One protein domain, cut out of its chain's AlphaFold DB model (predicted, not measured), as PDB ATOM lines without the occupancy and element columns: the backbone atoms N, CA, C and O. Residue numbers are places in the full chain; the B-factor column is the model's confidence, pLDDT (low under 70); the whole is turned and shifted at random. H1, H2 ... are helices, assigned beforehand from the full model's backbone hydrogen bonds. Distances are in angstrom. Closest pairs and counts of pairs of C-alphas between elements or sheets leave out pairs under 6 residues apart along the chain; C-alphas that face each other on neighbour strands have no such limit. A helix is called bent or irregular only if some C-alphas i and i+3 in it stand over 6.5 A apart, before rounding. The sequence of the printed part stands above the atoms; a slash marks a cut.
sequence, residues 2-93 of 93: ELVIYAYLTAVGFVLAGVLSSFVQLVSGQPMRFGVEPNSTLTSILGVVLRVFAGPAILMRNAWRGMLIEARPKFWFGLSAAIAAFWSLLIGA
ATOM      1  N   GLU A   2     -24.770  32.590   0.738       93.69
ATOM      2  CA  GLU A   2     -24.177  33.941   0.618       93.69
ATOM      3  C   GLU A   2     -22.799  34.009  -0.059       93.69
ATOM      4  O   GLU A   2     -22.614  34.759  -1.011       93.69
ATOM      5  N   LEU A   3     -21.832  33.182   0.363       95.31
ATOM      6  CA  LEU A   3     -20.486  33.199  -0.231       95.31
ATOM      7  C   LEU A   3     -20.499  32.925  -1.744       95.31
ATOM      8  O   LEU A   3     -19.734  33.528  -2.489       95.31
ATOM      9  N   VAL A   4     -21.377  32.024  -2.196       97.44
ATOM     10  CA  VAL A   4     -21.513  31.681  -3.618       97.44
ATOM     11  C   VAL A   4     -22.111  32.854  -4.389       97.44
ATOM     12  O   VAL A   4     -21.656  33.140  -5.492       97.44
ATOM     13  N   ILE A   5     -23.069  33.568  -3.793       97.69
ATOM     14  CA  ILE A   5     -23.648  34.783  -4.373       97.69
ATOM     15  C   ILE A   5     -22.559  35.847  -4.525       97.69
ATOM     16  O   ILE A   5     -22.354  36.345  -5.626       97.69
ATOM     17  N   TYR A   6     -21.785  36.142  -3.479       97.62
ATOM     18  CA  TYR A   6     -20.711  37.138  -3.574       97.62
ATOM     19  C   TYR A   6     -19.624  36.752  -4.580       97.62
ATOM     20  O   TYR A   6     -19.156  37.607  -5.335       97.62
ATOM     21  N   ALA A   7     -19.246  35.473  -4.644       97.75
ATOM     22  CA  ALA A   7     -18.315  34.986  -5.656       97.75
ATOM     23  C   ALA A   7     -18.880  35.159  -7.076       97.75
ATOM     24  O   ALA A   7     -18.159  35.599  -7.972       97.75
ATOM     25  N   TYR A   8     -20.172  34.877  -7.271       98.25
ATOM     26  CA  TYR A   8     -20.861  35.076  -8.544       98.25
ATOM     27  C   TYR A   8     -20.895  36.554  -8.952       98.25
ATOM     28  O   TYR A   8     -20.460  36.879 -10.053       98.25
ATOM     29  N   LEU A   9     -21.320  37.460  -8.064       98.31
ATOM     30  CA  LEU A   9     -21.349  38.903  -8.337       98.31
ATOM     31  C   LEU A   9     -19.946  39.438  -8.656       98.31
ATOM     32  O   LEU A   9     -19.761  40.169  -9.625       98.31
ATOM     33  N   THR A  10     -18.933  38.998  -7.905       98.50
ATOM     34  CA  THR A  10     -17.530  39.342  -8.182       98.50
ATOM     35  C   THR A  10     -17.110  38.887  -9.580       98.50
ATOM     36  O   THR A  10     -16.508  39.656 -10.327       98.50
ATOM     37  N   ALA A  11     -17.443  37.654  -9.969       98.38
ATOM     38  CA  ALA A  11     -17.128  37.141 -11.298       98.38
ATOM     39  C   ALA A  11     -17.850  37.935 -12.399       98.38
ATOM     40  O   ALA A  11     -17.213  38.337 -13.372       98.38
ATOM     41  N   VAL A  12     -19.145  38.225 -12.226       98.50
ATOM     42  CA  VAL A  12     -19.943  39.033 -13.163       98.50
ATOM     43  C   VAL A  12     -19.338  40.423 -13.335       98.50
ATOM     44  O   VAL A  12     -19.092  40.845 -14.466       98.50
ATOM     45  N   GLY A  13     -19.024  41.117 -12.240       98.38
ATOM     46  CA  GLY A  13     -18.424  42.446 -12.303       98.38
ATOM     47  C   GLY A  13     -17.035  42.443 -12.945       98.38
ATOM     48  O   GLY A  13     -16.696  43.359 -13.693       98.38
ATOM     49  N   PHE A  14     -16.229  41.399 -12.722       98.50
ATOM     50  CA  PHE A  14     -14.927  41.259 -13.380       98.50
ATOM     51  C   PHE A  14     -15.063  40.995 -14.886       98.50
ATOM     52  O   PHE A  14     -14.343  41.596 -15.687       98.50
ATOM     53  N   VAL A  15     -16.017  40.149 -15.289       98.56
ATOM     54  CA  VAL A  15     -16.334  39.896 -16.701       98.56
ATOM     55  C   VAL A  15     -16.819  41.175 -17.380       98.56
ATOM     56  O   VAL A  15     -16.311  41.512 -18.448       98.56
ATOM     57  N   LEU A  16     -17.726  41.928 -16.752       98.38
ATOM     58  CA  LEU A  16     -18.211  43.205 -17.279       98.38
ATOM     59  C   LEU A  16     -17.060  44.199 -17.491       98.38
ATOM     60  O   LEU A  16     -16.941  44.781 -18.570       98.38
ATOM     61  N   ALA A  17     -16.170  44.339 -16.503       98.38
ATOM     62  CA  ALA A  17     -14.985  45.188 -16.611       98.38
ATOM     63  C   ALA A  17     -14.076  44.765 -17.780       98.38
ATOM     64  O   ALA A  17     -13.584  45.611 -18.535       98.38
ATOM     65  N   GLY A  18     -13.866  43.456 -17.945       98.00
ATOM     66  CA  GLY A  18     -13.069  42.880 -19.026       98.00
ATOM     67  C   GLY A  18     -13.675  43.126 -20.407       98.00
ATOM     68  O   GLY A  18     -12.968  43.584 -21.308       98.00
ATOM     69  N   VAL A  19     -14.979  42.887 -20.564       98.19
ATOM     70  CA  VAL A  19     -15.721  43.143 -21.809       98.19
ATOM     71  C   VAL A  19     -15.644  44.620 -22.175       98.19
ATOM     72  O   VAL A  19     -15.277  44.949 -23.301       98.19
ATOM     73  N   LEU A  20     -15.902  45.513 -21.219       97.06
ATOM     74  CA  LEU A  20     -15.888  46.953 -21.453       97.06
ATOM     75  C   LEU A  20     -14.497  47.458 -21.852       97.06
ATOM     76  O   LEU A  20     -14.353  48.172 -22.846       97.06
ATOM     77  N   SER A  21     -13.455  47.049 -21.121       97.12
ATOM     78  CA  SER A  21     -12.072  47.402 -21.458       97.12
ATOM     79  C   SER A  21     -11.673  46.874 -22.838       97.12
ATOM     80  O   SER A  21     -10.955  47.563 -23.565       97.12
ATOM     81  N   SER A  22     -12.101  45.661 -23.192       97.06
ATOM     82  CA  SER A  22     -11.765  45.030 -24.475       97.06
ATOM     83  C   SER A  22     -12.503  45.690 -25.633       97.06
ATOM     84  O   SER A  22     -11.896  45.971 -26.661       97.06
ATOM     85  N   PHE A  23     -13.785  46.010 -25.455       97.31
ATOM     86  CA  PHE A  23     -14.583  46.724 -26.448       97.31
ATOM     87  C   PHE A  23     -13.996  48.103 -26.756       97.31
ATOM     88  O   PHE A  23     -13.821  48.472 -27.915       97.31
ATOM     89  N   VAL A  24     -13.604  48.853 -25.726       94.50
ATOM     90  CA  VAL A  24     -12.987  50.168 -25.930       94.50
ATOM     91  C   VAL A  24     -11.630  50.035 -26.611       94.50
ATOM     92  O   VAL A  24     -11.314  50.838 -27.486       94.50
ATOM     93  N   GLN A  25     -10.841  49.015 -26.272       96.44
ATOM     94  CA  GLN A  25      -9.586  48.746 -26.971       96.44
ATOM     95  C   GLN A  25      -9.815  48.381 -28.443       96.44
ATOM     96  O   GLN A  25      -9.053  48.827 -29.295       96.44
ATOM     97  N   LEU A  26     -10.868  47.621 -28.746       97.75
ATOM     98  CA  LEU A  26     -11.246  47.265 -30.111       97.75
ATOM     99  C   LEU A  26     -11.590  48.508 -30.942       97.75
ATOM    100  O   LEU A  26     -11.134  48.625 -32.074       97.75
ATOM    101  N   VAL A  27     -12.357  49.443 -30.377       96.19
ATOM    102  CA  VAL A  27     -12.794  50.658 -31.088       96.19
ATOM    103  C   VAL A  27     -11.691  51.718 -31.171       96.19
ATOM    104  O   VAL A  27     -11.558  52.386 -32.190       96.19
ATOM    105  N   SER A  28     -10.896  51.891 -30.113       93.12
ATOM    106  CA  SER A  28      -9.861  52.940 -30.046       93.12
ATOM    107  C   SER A  28      -8.484  52.508 -30.557       93.12
ATOM    108  O   SER A  28      -7.600  53.345 -30.723       93.12
ATOM    109  N   GLY A  29      -8.254  51.204 -30.738       96.19
ATOM    110  CA  GLY A  29      -6.943  50.637 -31.064       96.19
ATOM    111  C   GLY A  29      -5.924  50.694 -29.918       96.19
ATOM    112  O   GLY A  29      -4.806  50.205 -30.072       96.19
ATOM    113  N   GLN A  30      -6.284  51.265 -28.763       92.81
ATOM    114  CA  GLN A  30      -5.385  51.449 -27.628       92.81
ATOM    115  C   GLN A  30      -5.959  50.821 -26.352       92.81
ATOM    116  O   GLN A  30      -7.142  50.969 -26.047       92.81
ATOM    117  N   PRO A  31      -5.137  50.119 -25.554       93.69
ATOM    118  CA  PRO A  31      -5.587  49.566 -24.285       93.69
ATOM    119  C   PRO A  31      -6.001  50.683 -23.318       93.69
ATOM    120  O   PRO A  31      -5.214  51.587 -23.039       93.69
ATOM    121  N   MET A  32      -7.194  50.579 -22.723       93.88
ATOM    122  CA  MET A  32      -7.678  51.570 -21.750       93.88
ATOM    123  C   MET A  32      -6.744  51.679 -20.542       93.88
ATOM    124  O   MET A  32      -6.345  50.662 -19.983       93.88
ATOM    125  N   ARG A  33      -6.404  52.893 -20.106       94.31
ATOM    126  CA  ARG A  33      -5.524  53.162 -18.957       94.31
ATOM    127  C   ARG A  33      -6.215  54.073 -17.947       94.31
ATOM    128  O   ARG A  33      -7.114  54.834 -18.310       94.31
ATOM    129  N   PHE A  34      -5.759  54.022 -16.695       93.81
ATOM    130  CA  PHE A  34      -6.079  55.069 -15.730       93.81
ATOM    131  C   PHE A  34      -5.470  56.389 -16.208       93.81
ATOM    132  O   PHE A  34      -4.311  56.423 -16.618       93.81
ATOM    133  N   GLY A  35      -6.273  57.447 -16.189       88.75
ATOM    134  CA  GLY A  35      -5.931  58.749 -16.750       88.75
ATOM    135  C   GLY A  35      -7.099  59.326 -17.539       88.75
ATOM    136  O   GLY A  35      -7.901  58.584 -18.107       88.75
ATOM    137  N   VAL A  36      -7.202  60.648 -17.552       83.31
ATOM    138  CA  VAL A  36      -8.234  61.391 -18.278       83.31
ATOM    139  C   VAL A  36      -7.521  62.320 -19.245       83.31
ATOM    140  O   VAL A  36      -6.615  63.044 -18.842       83.31
ATOM    141  N   GLU A  37      -7.919  62.285 -20.512       78.56
ATOM    142  CA  GLU A  37      -7.466  63.263 -21.496       78.56
ATOM    143  C   GLU A  37      -8.453  64.434 -21.509       78.56
ATOM    144  O   GLU A  37      -9.651  64.217 -21.729       78.56
ATOM    145  N   PRO A  38      -7.989  65.665 -21.247       72.94
ATOM    146  CA  PRO A  38      -8.851  66.834 -21.187       72.94
ATOM    147  C   PRO A  38      -9.196  67.309 -22.603       72.94
ATOM    148  O   PRO A  38      -8.588  68.237 -23.124       72.94
ATOM    149  N   ASN A  39     -10.179  66.660 -23.231       78.31
ATOM    150  CA  ASN A  39     -10.721  67.088 -24.525       78.31
ATOM    151  C   ASN A  39     -11.920  68.031 -24.335       78.31
ATOM    152  O   ASN A  39     -11.918  69.169 -24.790       78.31
ATOM    153  N   SER A  40     -12.951  67.578 -23.621       89.88
ATOM    154  CA  SER A  40     -14.090  68.401 -23.198       89.88
ATOM    155  C   SER A  40     -14.624  67.917 -21.852       89.88
ATOM    156  O   SER A  40     -14.399  66.765 -21.469       89.88
ATOM    157  N   THR A  41     -15.356  68.761 -21.120       90.19
ATOM    158  CA  THR A  41     -15.902  68.393 -19.801       90.19
ATOM    159  C   THR A  41     -16.794  67.155 -19.884       90.19
ATOM    160  O   THR A  41     -16.626  66.217 -19.108       90.19
ATOM    161  N   LEU A  42     -17.693  67.102 -20.873       91.69
ATOM    162  CA  LEU A  42     -18.608  65.972 -21.045       91.69
ATOM    163  C   LEU A  42     -17.867  64.672 -21.390       91.69
ATOM    164  O   LEU A  42     -18.134  63.634 -20.789       91.69
ATOM    165  N   THR A  43     -16.906  64.724 -22.318       89.94
ATOM    166  CA  THR A  43     -16.117  63.537 -22.697       89.94
ATOM    167  C   THR A  43     -15.240  63.048 -21.549       89.94
ATOM    168  O   THR A  43     -15.089  61.841 -21.368       89.94
ATOM    169  N   SER A  44     -14.730  63.964 -20.725       91.25
ATOM    170  CA  SER A  44     -13.957  63.636 -19.525       91.25
ATOM    171  C   SER A  44     -14.815  62.908 -18.493       91.25
ATOM    172  O   SER A  44     -14.407  61.863 -17.992       91.25
ATOM    173  N   ILE A  45     -16.027  63.405 -18.221       93.12
ATOM    174  CA  ILE A  45     -16.964  62.774 -17.280       93.12
ATOM    175  C   ILE A  45     -17.323  61.362 -17.749       93.12
ATOM    176  O   ILE A  45     -17.153  60.402 -16.998       93.12
ATOM    177  N   LEU A  46     -17.752  61.209 -19.006       92.62
ATOM    178  CA  LEU A  46     -18.073  59.894 -19.573       92.62
ATOM    179  C   LEU A  46     -16.855  58.962 -19.564       92.62
ATOM    180  O   LEU A  46     -16.972  57.779 -19.246       92.62
ATOM    181  N   GLY A  47     -15.671  59.501 -19.855       93.06
ATOM    182  CA  GLY A  47     -14.414  58.769 -19.810       93.06
ATOM    183  C   GLY A  47     -14.064  58.253 -18.414       93.06
ATOM    184  O   GLY A  47     -13.546  57.139 -18.304       93.06
ATOM    185  N   VAL A  48     -14.354  59.023 -17.362       94.19
ATOM    186  CA  VAL A  48     -14.198  58.591 -15.966       94.19
ATOM    187  C   VAL A  48     -15.193  57.485 -15.644       94.19
ATOM    188  O   VAL A  48     -14.768  56.434 -15.174       94.19
ATOM    189  N   VAL A  49     -16.482  57.668 -15.954       94.94
ATOM    190  CA  VAL A  49     -17.524  56.655 -15.702       94.94
ATOM    191  C   VAL A  49     -17.145  55.321 -16.344       94.94
ATOM    192  O   VAL A  49     -17.102  54.293 -15.674       94.94
ATOM    193  N   LEU A  50     -16.758  55.345 -17.618       94.88
ATOM    194  CA  LEU A  50     -16.314  54.166 -18.357       94.88
ATOM    195  C   LEU A  50     -15.130  53.455 -17.675       94.88
ATOM    196  O   LEU A  50     -15.109  52.230 -17.560       94.88
ATOM    197  N   ARG A  51     -14.149  54.223 -17.188       95.62
ATOM    198  CA  ARG A  51     -12.969  53.697 -16.484       95.62
ATOM    199  C   ARG A  51     -13.290  53.168 -15.094       95.62
ATOM    200  O   ARG A  51     -12.594  52.266 -14.644       95.62
ATOM    201  N   VAL A  52     -14.321  53.691 -14.431       96.75
ATOM    202  CA  VAL A  52     -14.782  53.153 -13.148       96.75
ATOM    203  C   VAL A  52     -15.295  51.725 -13.336       96.75
ATOM    204  O   VAL A  52     -14.904  50.837 -12.585       96.75
ATOM    205  N   PHE A  53     -16.080  51.471 -14.384       97.38
ATOM    206  CA  PHE A  53     -16.560  50.121 -14.691       97.38
ATOM    207  C   PHE A  53     -15.460  49.200 -15.236       97.38
ATOM    208  O   PHE A  53     -15.416  48.023 -14.896       97.38
ATOM    209  N   ALA A  54     -14.532  49.713 -16.048       97.44
ATOM    210  CA  ALA A  54     -13.404  48.931 -16.568       97.44
ATOM    211  C   ALA A  54     -12.252  48.748 -15.555       97.44
ATOM    212  O   ALA A  54     -11.296  48.013 -15.821       97.44
ATOM    213  N   GLY A  55     -12.328  49.410 -14.398       97.62
ATOM    214  CA  GLY A  55     -11.268  49.522 -13.398       97.62
ATOM    215  C   GLY A  55     -10.606  48.199 -13.001       97.62
ATOM    216  O   GLY A  55      -9.377  48.113 -13.102       97.62
ATOM    217  N   PRO A  56     -11.366  47.146 -12.633       98.38
ATOM    218  CA  PRO A  56     -10.797  45.846 -12.273       98.38
ATOM    219  C   PRO A  56      -9.920  45.236 -13.377       98.38
ATOM    220  O   PRO A  56      -8.832  44.728 -13.100       98.38
ATOM    221  N   ALA A  57     -10.346  45.344 -14.639       98.25
ATOM    222  CA  ALA A  57      -9.598  44.821 -15.779       98.25
ATOM    223  C   ALA A  57      -8.317  45.629 -16.046       98.25
ATOM    224  O   ALA A  57      -7.252  45.049 -16.280       98.25
ATOM    225  N   ILE A  58      -8.387  46.963 -15.958       97.88
ATOM    226  CA  ILE A  58      -7.214  47.843 -16.102       97.88
ATOM    227  C   ILE A  58      -6.194  47.547 -14.996       97.88
ATOM    228  O   ILE A  58      -5.003  47.383 -15.283       97.88
ATOM    229  N   LEU A  59      -6.657  47.452 -13.745       98.19
ATOM    230  CA  LEU A  59      -5.827  47.179 -12.575       98.19
ATOM    231  C   LEU A  59      -5.133  45.821 -12.696       98.19
ATOM    232  O   LEU A  59      -3.910  45.761 -12.580       98.19
ATOM    233  N   MET A  60      -5.877  44.753 -13.000       98.12
ATOM    234  CA  MET A  60      -5.300  43.412 -13.126       98.12
ATOM    235  C   MET A  60      -4.300  43.309 -14.269       98.12
ATOM    236  O   MET A  60      -3.243  42.699 -14.100       98.12
ATOM    237  N   ARG A  61      -4.560  43.959 -15.410       97.12
ATOM    238  CA  ARG A  61      -3.592  44.004 -16.511       97.12
ATOM    239  C   ARG A  61      -2.303  44.714 -16.096       97.12
ATOM    240  O   ARG A  61      -1.216  44.253 -16.443       97.12
ATOM    241  N   ASN A  62      -2.402  45.818 -15.356       96.94
ATOM    242  CA  ASN A  62      -1.232  46.544 -14.865       96.94
ATOM    243  C   ASN A  62      -0.465  45.735 -13.807       96.94
ATOM    244  O   ASN A  62       0.757  45.662 -13.877       96.94
ATOM    245  N   ALA A  63      -1.164  45.081 -12.877       97.50
ATOM    246  CA  ALA A  63      -0.560  44.237 -11.850       97.50
ATOM    247  C   ALA A  63       0.165  43.026 -12.454       97.50
ATOM    248  O   ALA A  63       1.298  42.730 -12.081       97.50
ATOM    249  N   TRP A  64      -0.461  42.362 -13.430       97.56
ATOM    250  CA  TRP A  64       0.133  41.243 -14.160       97.56
ATOM    251  C   TRP A  64       1.397  41.664 -14.911       97.56
ATOM    252  O   TRP A  64       2.439  41.025 -14.790       97.56
ATOM    253  N   ARG A  65       1.337  42.790 -15.637       96.88
ATOM    254  CA  ARG A  65       2.510  43.355 -16.319       96.88
ATOM    255  C   ARG A  65       3.606  43.762 -15.338       96.88
ATOM    256  O   ARG A  65       4.764  43.471 -15.605       96.88
ATOM    257  N   GLY A  66       3.258  44.369 -14.207       97.00
ATOM    258  CA  GLY A  66       4.221  44.725 -13.166       97.00
ATOM    259  C   GLY A  66       4.911  43.496 -12.568       97.00
ATOM    260  O   GLY A  66       6.114  43.514 -12.337       97.00
ATOM    261  N   MET A  67       4.177  42.400 -12.369       97.19
ATOM    262  CA  MET A  67       4.751  41.147 -11.877       97.19
ATOM    263  C   MET A  67       5.659  40.473 -12.916       97.19
ATOM    264  O   MET A  67       6.737  40.009 -12.558       97.19
ATOM    265  N   LEU A  68       5.242  40.409 -14.188       96.94
ATOM    266  CA  LEU A  68       5.978  39.675 -15.226       96.94
ATOM    267  C   LEU A  68       7.117  40.468 -15.872       96.94
ATOM    268  O   LEU A  68       8.189  39.919 -16.091       96.94
ATOM    269  N   ILE A  69       6.873  41.727 -16.233       97.25
ATOM    270  CA  ILE A  69       7.803  42.541 -17.032       97.25
ATOM    271  C   ILE A  69       8.750  43.311 -16.116       97.25
ATOM    272  O   ILE A  69       9.938  43.414 -16.392       97.25
ATOM    273  N   GLU A  70       8.223  43.845 -15.016       95.62
ATOM    274  CA  GLU A  70       8.994  44.664 -14.076       95.62
ATOM    275  C   GLU A  70       9.495  43.856 -12.868       95.62
ATOM    276  O   GLU A  70      10.071  44.430 -11.947       95.62
ATOM    277  N   ALA A  71       9.252  42.538 -12.851       95.38
ATOM    278  CA  ALA A  71       9.625  41.620 -11.771       95.38
ATOM    279  C   ALA A  71       9.224  42.117 -10.366       95.38
ATOM    280  O   ALA A  71       9.905  41.848  -9.373       95.38
ATOM    281  N   ARG A  72       8.107  42.858 -10.262       95.62
ATOM    282  CA  ARG A  72       7.630  43.383  -8.978       95.62
ATOM    283  C   ARG A  72       7.236  42.230  -8.045       95.62
ATOM    284  O   ARG A  72       6.695  41.222  -8.508       95.62
ATOM    285  N   PRO A  73       7.422  42.383  -6.719       96.88
ATOM    286  CA  PRO A  73       7.036  41.363  -5.750       96.88
ATOM    287  C   PRO A  73       5.585  40.893  -5.912       96.88
ATOM    288  O   PRO A  73       4.669  41.710  -6.023       96.88
ATOM    289  N   LYS A  74       5.365  39.573  -5.831       96.06
ATOM    290  CA  LYS A  74       4.038  38.930  -5.957       96.06
ATOM    291  C   LYS A  74       3.003  39.469  -4.965       96.06
ATOM    292  O   LYS A  74       1.807  39.429  -5.240       96.06
ATOM    293  N   PHE A  75       3.457  40.012  -3.835       97.12
ATOM    294  CA  PHE A  75       2.607  40.702  -2.868       97.12
ATOM    295  C   PHE A  75       1.764  41.816  -3.515       97.12
ATOM    296  O   PHE A  75       0.563  41.894  -3.273       97.12
ATOM    297  N   TRP A  76       2.352  42.617  -4.413       96.44
ATOM    298  CA  TRP A  76       1.631  43.688  -5.110       96.44
ATOM    299  C   TRP A  76       0.561  43.161  -6.060       96.44
ATOM    300  O   TRP A  76      -0.492  43.780  -6.213       96.44
ATOM    301  N   PHE A  77       0.806  42.000  -6.668       97.94
ATOM    302  CA  PHE A  77      -0.191  41.321  -7.484       97.94
ATOM    303  C   PHE A  77      -1.371  40.848  -6.626       97.94
ATOM    304  O   PHE A  77      -2.516  41.125  -6.971       97.94
ATOM    305  N   GLY A  78      -1.099  40.220  -5.476       98.25
ATOM    306  CA  GLY A  78      -2.133  39.785  -4.532       98.25
ATOM    307  C   GLY A  78      -2.984  40.942  -4.002       98.25
ATOM    308  O   GLY A  78      -4.210  40.853  -4.012       98.25
ATOM    309  N   LEU A  79      -2.356  42.061  -3.624       98.25
ATOM    310  CA  LEU A  79      -3.073  43.265  -3.192       98.25
ATOM    311  C   LEU A  79      -3.945  43.842  -4.318       98.25
ATOM    312  O   LEU A  79      -5.104  44.183  -4.092       98.25
ATOM    313  N   SER A  80      -3.415  43.897  -5.542       98.19
ATOM    314  CA  SER A  80      -4.176  44.354  -6.711       98.19
ATOM    315  C   SER A  80      -5.370  43.445  -7.006       98.19
ATOM    316  O   SER A  80      -6.445  43.945  -7.324       98.19
ATOM    317  N   ALA A  81      -5.206  42.128  -6.860       98.25
ATOM    318  CA  ALA A  81      -6.279  41.155  -7.039       98.25
ATOM    319  C   ALA A  81      -7.373  41.299  -5.972       98.25
ATOM    320  O   ALA A  81      -8.550  41.253  -6.312       98.25
ATOM    321  N   ALA A  82      -7.007  41.537  -4.708       98.31
ATOM    322  CA  ALA A  82      -7.973  41.789  -3.639       98.31
ATOM    323  C   ALA A  82      -8.788  43.070  -3.895       98.31
ATOM    324  O   ALA A  82     -10.014  43.057  -3.778       98.31
ATOM    325  N   ILE A  83      -8.124  44.153  -4.315       98.44
ATOM    326  CA  ILE A  83      -8.791  45.411  -4.684       98.44
ATOM    327  C   ILE A  83      -9.698  45.203  -5.902       98.44
ATOM    328  O   ILE A  83     -10.843  45.648  -5.892       98.44
ATOM    329  N   ALA A  84      -9.215  44.509  -6.937       98.38
ATOM    330  CA  ALA A  84     -10.006  44.206  -8.125       98.38
ATOM    331  C   ALA A  84     -11.239  43.360  -7.783       98.38
ATOM    332  O   ALA A  84     -12.317  43.668  -8.271       98.38
ATOM    333  N   ALA A  85     -11.109  42.352  -6.915       98.31
ATOM    334  CA  ALA A  85     -12.226  41.517  -6.478       98.31
ATOM    335  C   ALA A  85     -13.279  42.327  -5.710       98.31
ATOM    336  O   ALA A  85     -14.462  42.252  -6.031       98.31
ATOM    337  N   PHE A  86     -12.860  43.153  -4.747       98.38
ATOM    338  CA  PHE A  86     -13.781  44.025  -4.016       98.38
ATOM    339  C   PHE A  86     -14.493  45.013  -4.948       98.38
ATOM    340  O   PHE A  86     -15.706  45.174  -4.880       98.38
ATOM    341  N   TRP A  87     -13.758  45.634  -5.872       98.44
ATOM    342  CA  TRP A  87     -14.340  46.542  -6.858       98.44
ATOM    343  C   TRP A  87     -15.314  45.815  -7.796       98.44
ATOM    344  O   TRP A  87     -16.420  46.292  -8.037       98.44
ATOM    345  N   SER A  88     -14.955  44.627  -8.282       98.38
ATOM    346  CA  SER A  88     -15.833  43.801  -9.108       98.38
ATOM    347  C   SER A  88     -17.102  43.372  -8.375       98.38
ATOM    348  O   SER A  88     -18.158  43.360  -8.994       98.38
ATOM    349  N   LEU A  89     -17.033  43.083  -7.073       98.31
ATOM    350  CA  LEU A  89     -18.221  42.809  -6.265       98.31
ATOM    351  C   LEU A  89     -19.198  43.993  -6.289       98.31
ATOM    352  O   LEU A  89     -20.387  43.781  -6.495       98.31
ATOM    353  N   LEU A  90     -18.701  45.225  -6.137       97.50
ATOM    354  CA  LEU A  90     -19.529  46.440  -6.176       97.50
ATOM    355  C   LEU A  90     -20.134  46.716  -7.557       97.50
ATOM    356  O   LEU A  90     -21.188  47.328  -7.645       97.50
ATOM    357  N   ILE A  91     -19.451  46.309  -8.629       97.19
ATOM    358  CA  ILE A  91     -19.950  46.450 -10.003       97.19
ATOM    359  C   ILE A  91     -20.997  45.378 -10.329       97.19
ATOM    360  O   ILE A  91     -21.896  45.627 -11.127       97.19
ATOM    361  N   GLY A  92     -20.828  44.168  -9.794       93.38
ATOM    362  CA  GLY A  92     -21.700  43.036 -10.090       93.38
ATOM    363  C   GLY A  92     -22.974  42.972  -9.253       93.38
ATOM    364  O   GLY A  92     -23.880  42.247  -9.657       93.38
ATOM    365  N   ALA A  93     -23.015  43.669  -8.112       90.44
ATOM    366  CA  ALA A  93     -24.177  43.784  -7.225       90.44
ATOM    367  C   ALA A  93     -25.241  44.735  -7.791       90.44
ATOM    368  O   ALA A  93     -26.435  44.391  -7.652       90.44
TER     369      ALA A  93
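This is residues 2 to 93 of the 93 residues of an uncharacterized protein of Methyloceanibacter marginalis (UniProt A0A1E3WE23). The longest helix, H2, is bent into two arms like an L; its second arm, H2b, and H3 make a hairpin side by side, and the long helix H1 crosses the end of that hairpin away from its tight link. The first arm, H2a, spreads from the region of the bend away from H3, making an open V with the later part of H1, and the stretch of residues 29 to 40 joins the far ends of the V. The printed part has 92 residues with three named helices, in the order H1, H2, H3, and no named strand; the class is all helix. It is compact, with a radius of gyration of the C-alphas of 14.1 A and spans of 41 by 35 by 21 A.

By its hydrogen bonds H2 was assigned as one helix, residues 41 to 68, but it is bent: C-alphas 53 and 56 are 7.6 A apart. Its arm H2a, residues 41 to 53, is 19.0 A long from first to last C-alpha, and its arm H2b, residues 56 to 68, begins at C-alpha 56 at (-10.797, 45.846, -12.273) and is 18.1 A long. H3, residues 74 to 92, is 26.4 A long and ends at C-alpha 92 at (-21.700, 43.036, -10.090). H1, residues 2 to 28, is 38.8 A long and begins at C-alpha 2 at (-24.177, 33.941, 0.618).

The arms H2a and H2b stand at a steep tilt of 68 degrees, only just short of about perpendicular. H2b and H3 form a helical hairpin: they touch, the closest C-alphas being those of Pro 56 and Ala 84, 4.5 A apart, at a shallow tilt of 11 degrees, opposite ways. H1 touches H3 with residues 6 to 17 alone, meeting residues 84 to 92 of H3; the closest C-alphas are those of Gly 13 and Gly 92, 4.0 A apart, and the lines are about perpendicular at 84 degrees. H1 touches H2b with residues 14 to 21 alone, closest at the C-alphas of Gly 18 and Ala 57, 5.1 A apart, about perpendicular at 82 degrees. H1 and H2a are also a helical hairpin; they touch at residues 16 to 20 and 50 to 53 alone, closest at the C-alphas of Ala 17 and Phe 53, 5.5 A apart, at a steep tilt of 43 degrees, opposite ways. H2a and H3 are close but not clearly touching, the C-alphas of Phe 53 and Ile 91 being 6.9 A apart. In H1, H2a, H2b and H3 every O i to N i+4 pair is within hydrogen-bond range.

The two C-alphas farthest apart are those of Glu 2 and Asn 39, 43.7 A. The link from H1 to H2, 12 residues, is long, and the link from H2 to H3, 5 residues, is tight. The printed part has no cut and ends at residue 93, the chain's last residue. The mean pLDDT of the printed part is 95.5, and no printed residue is under 70.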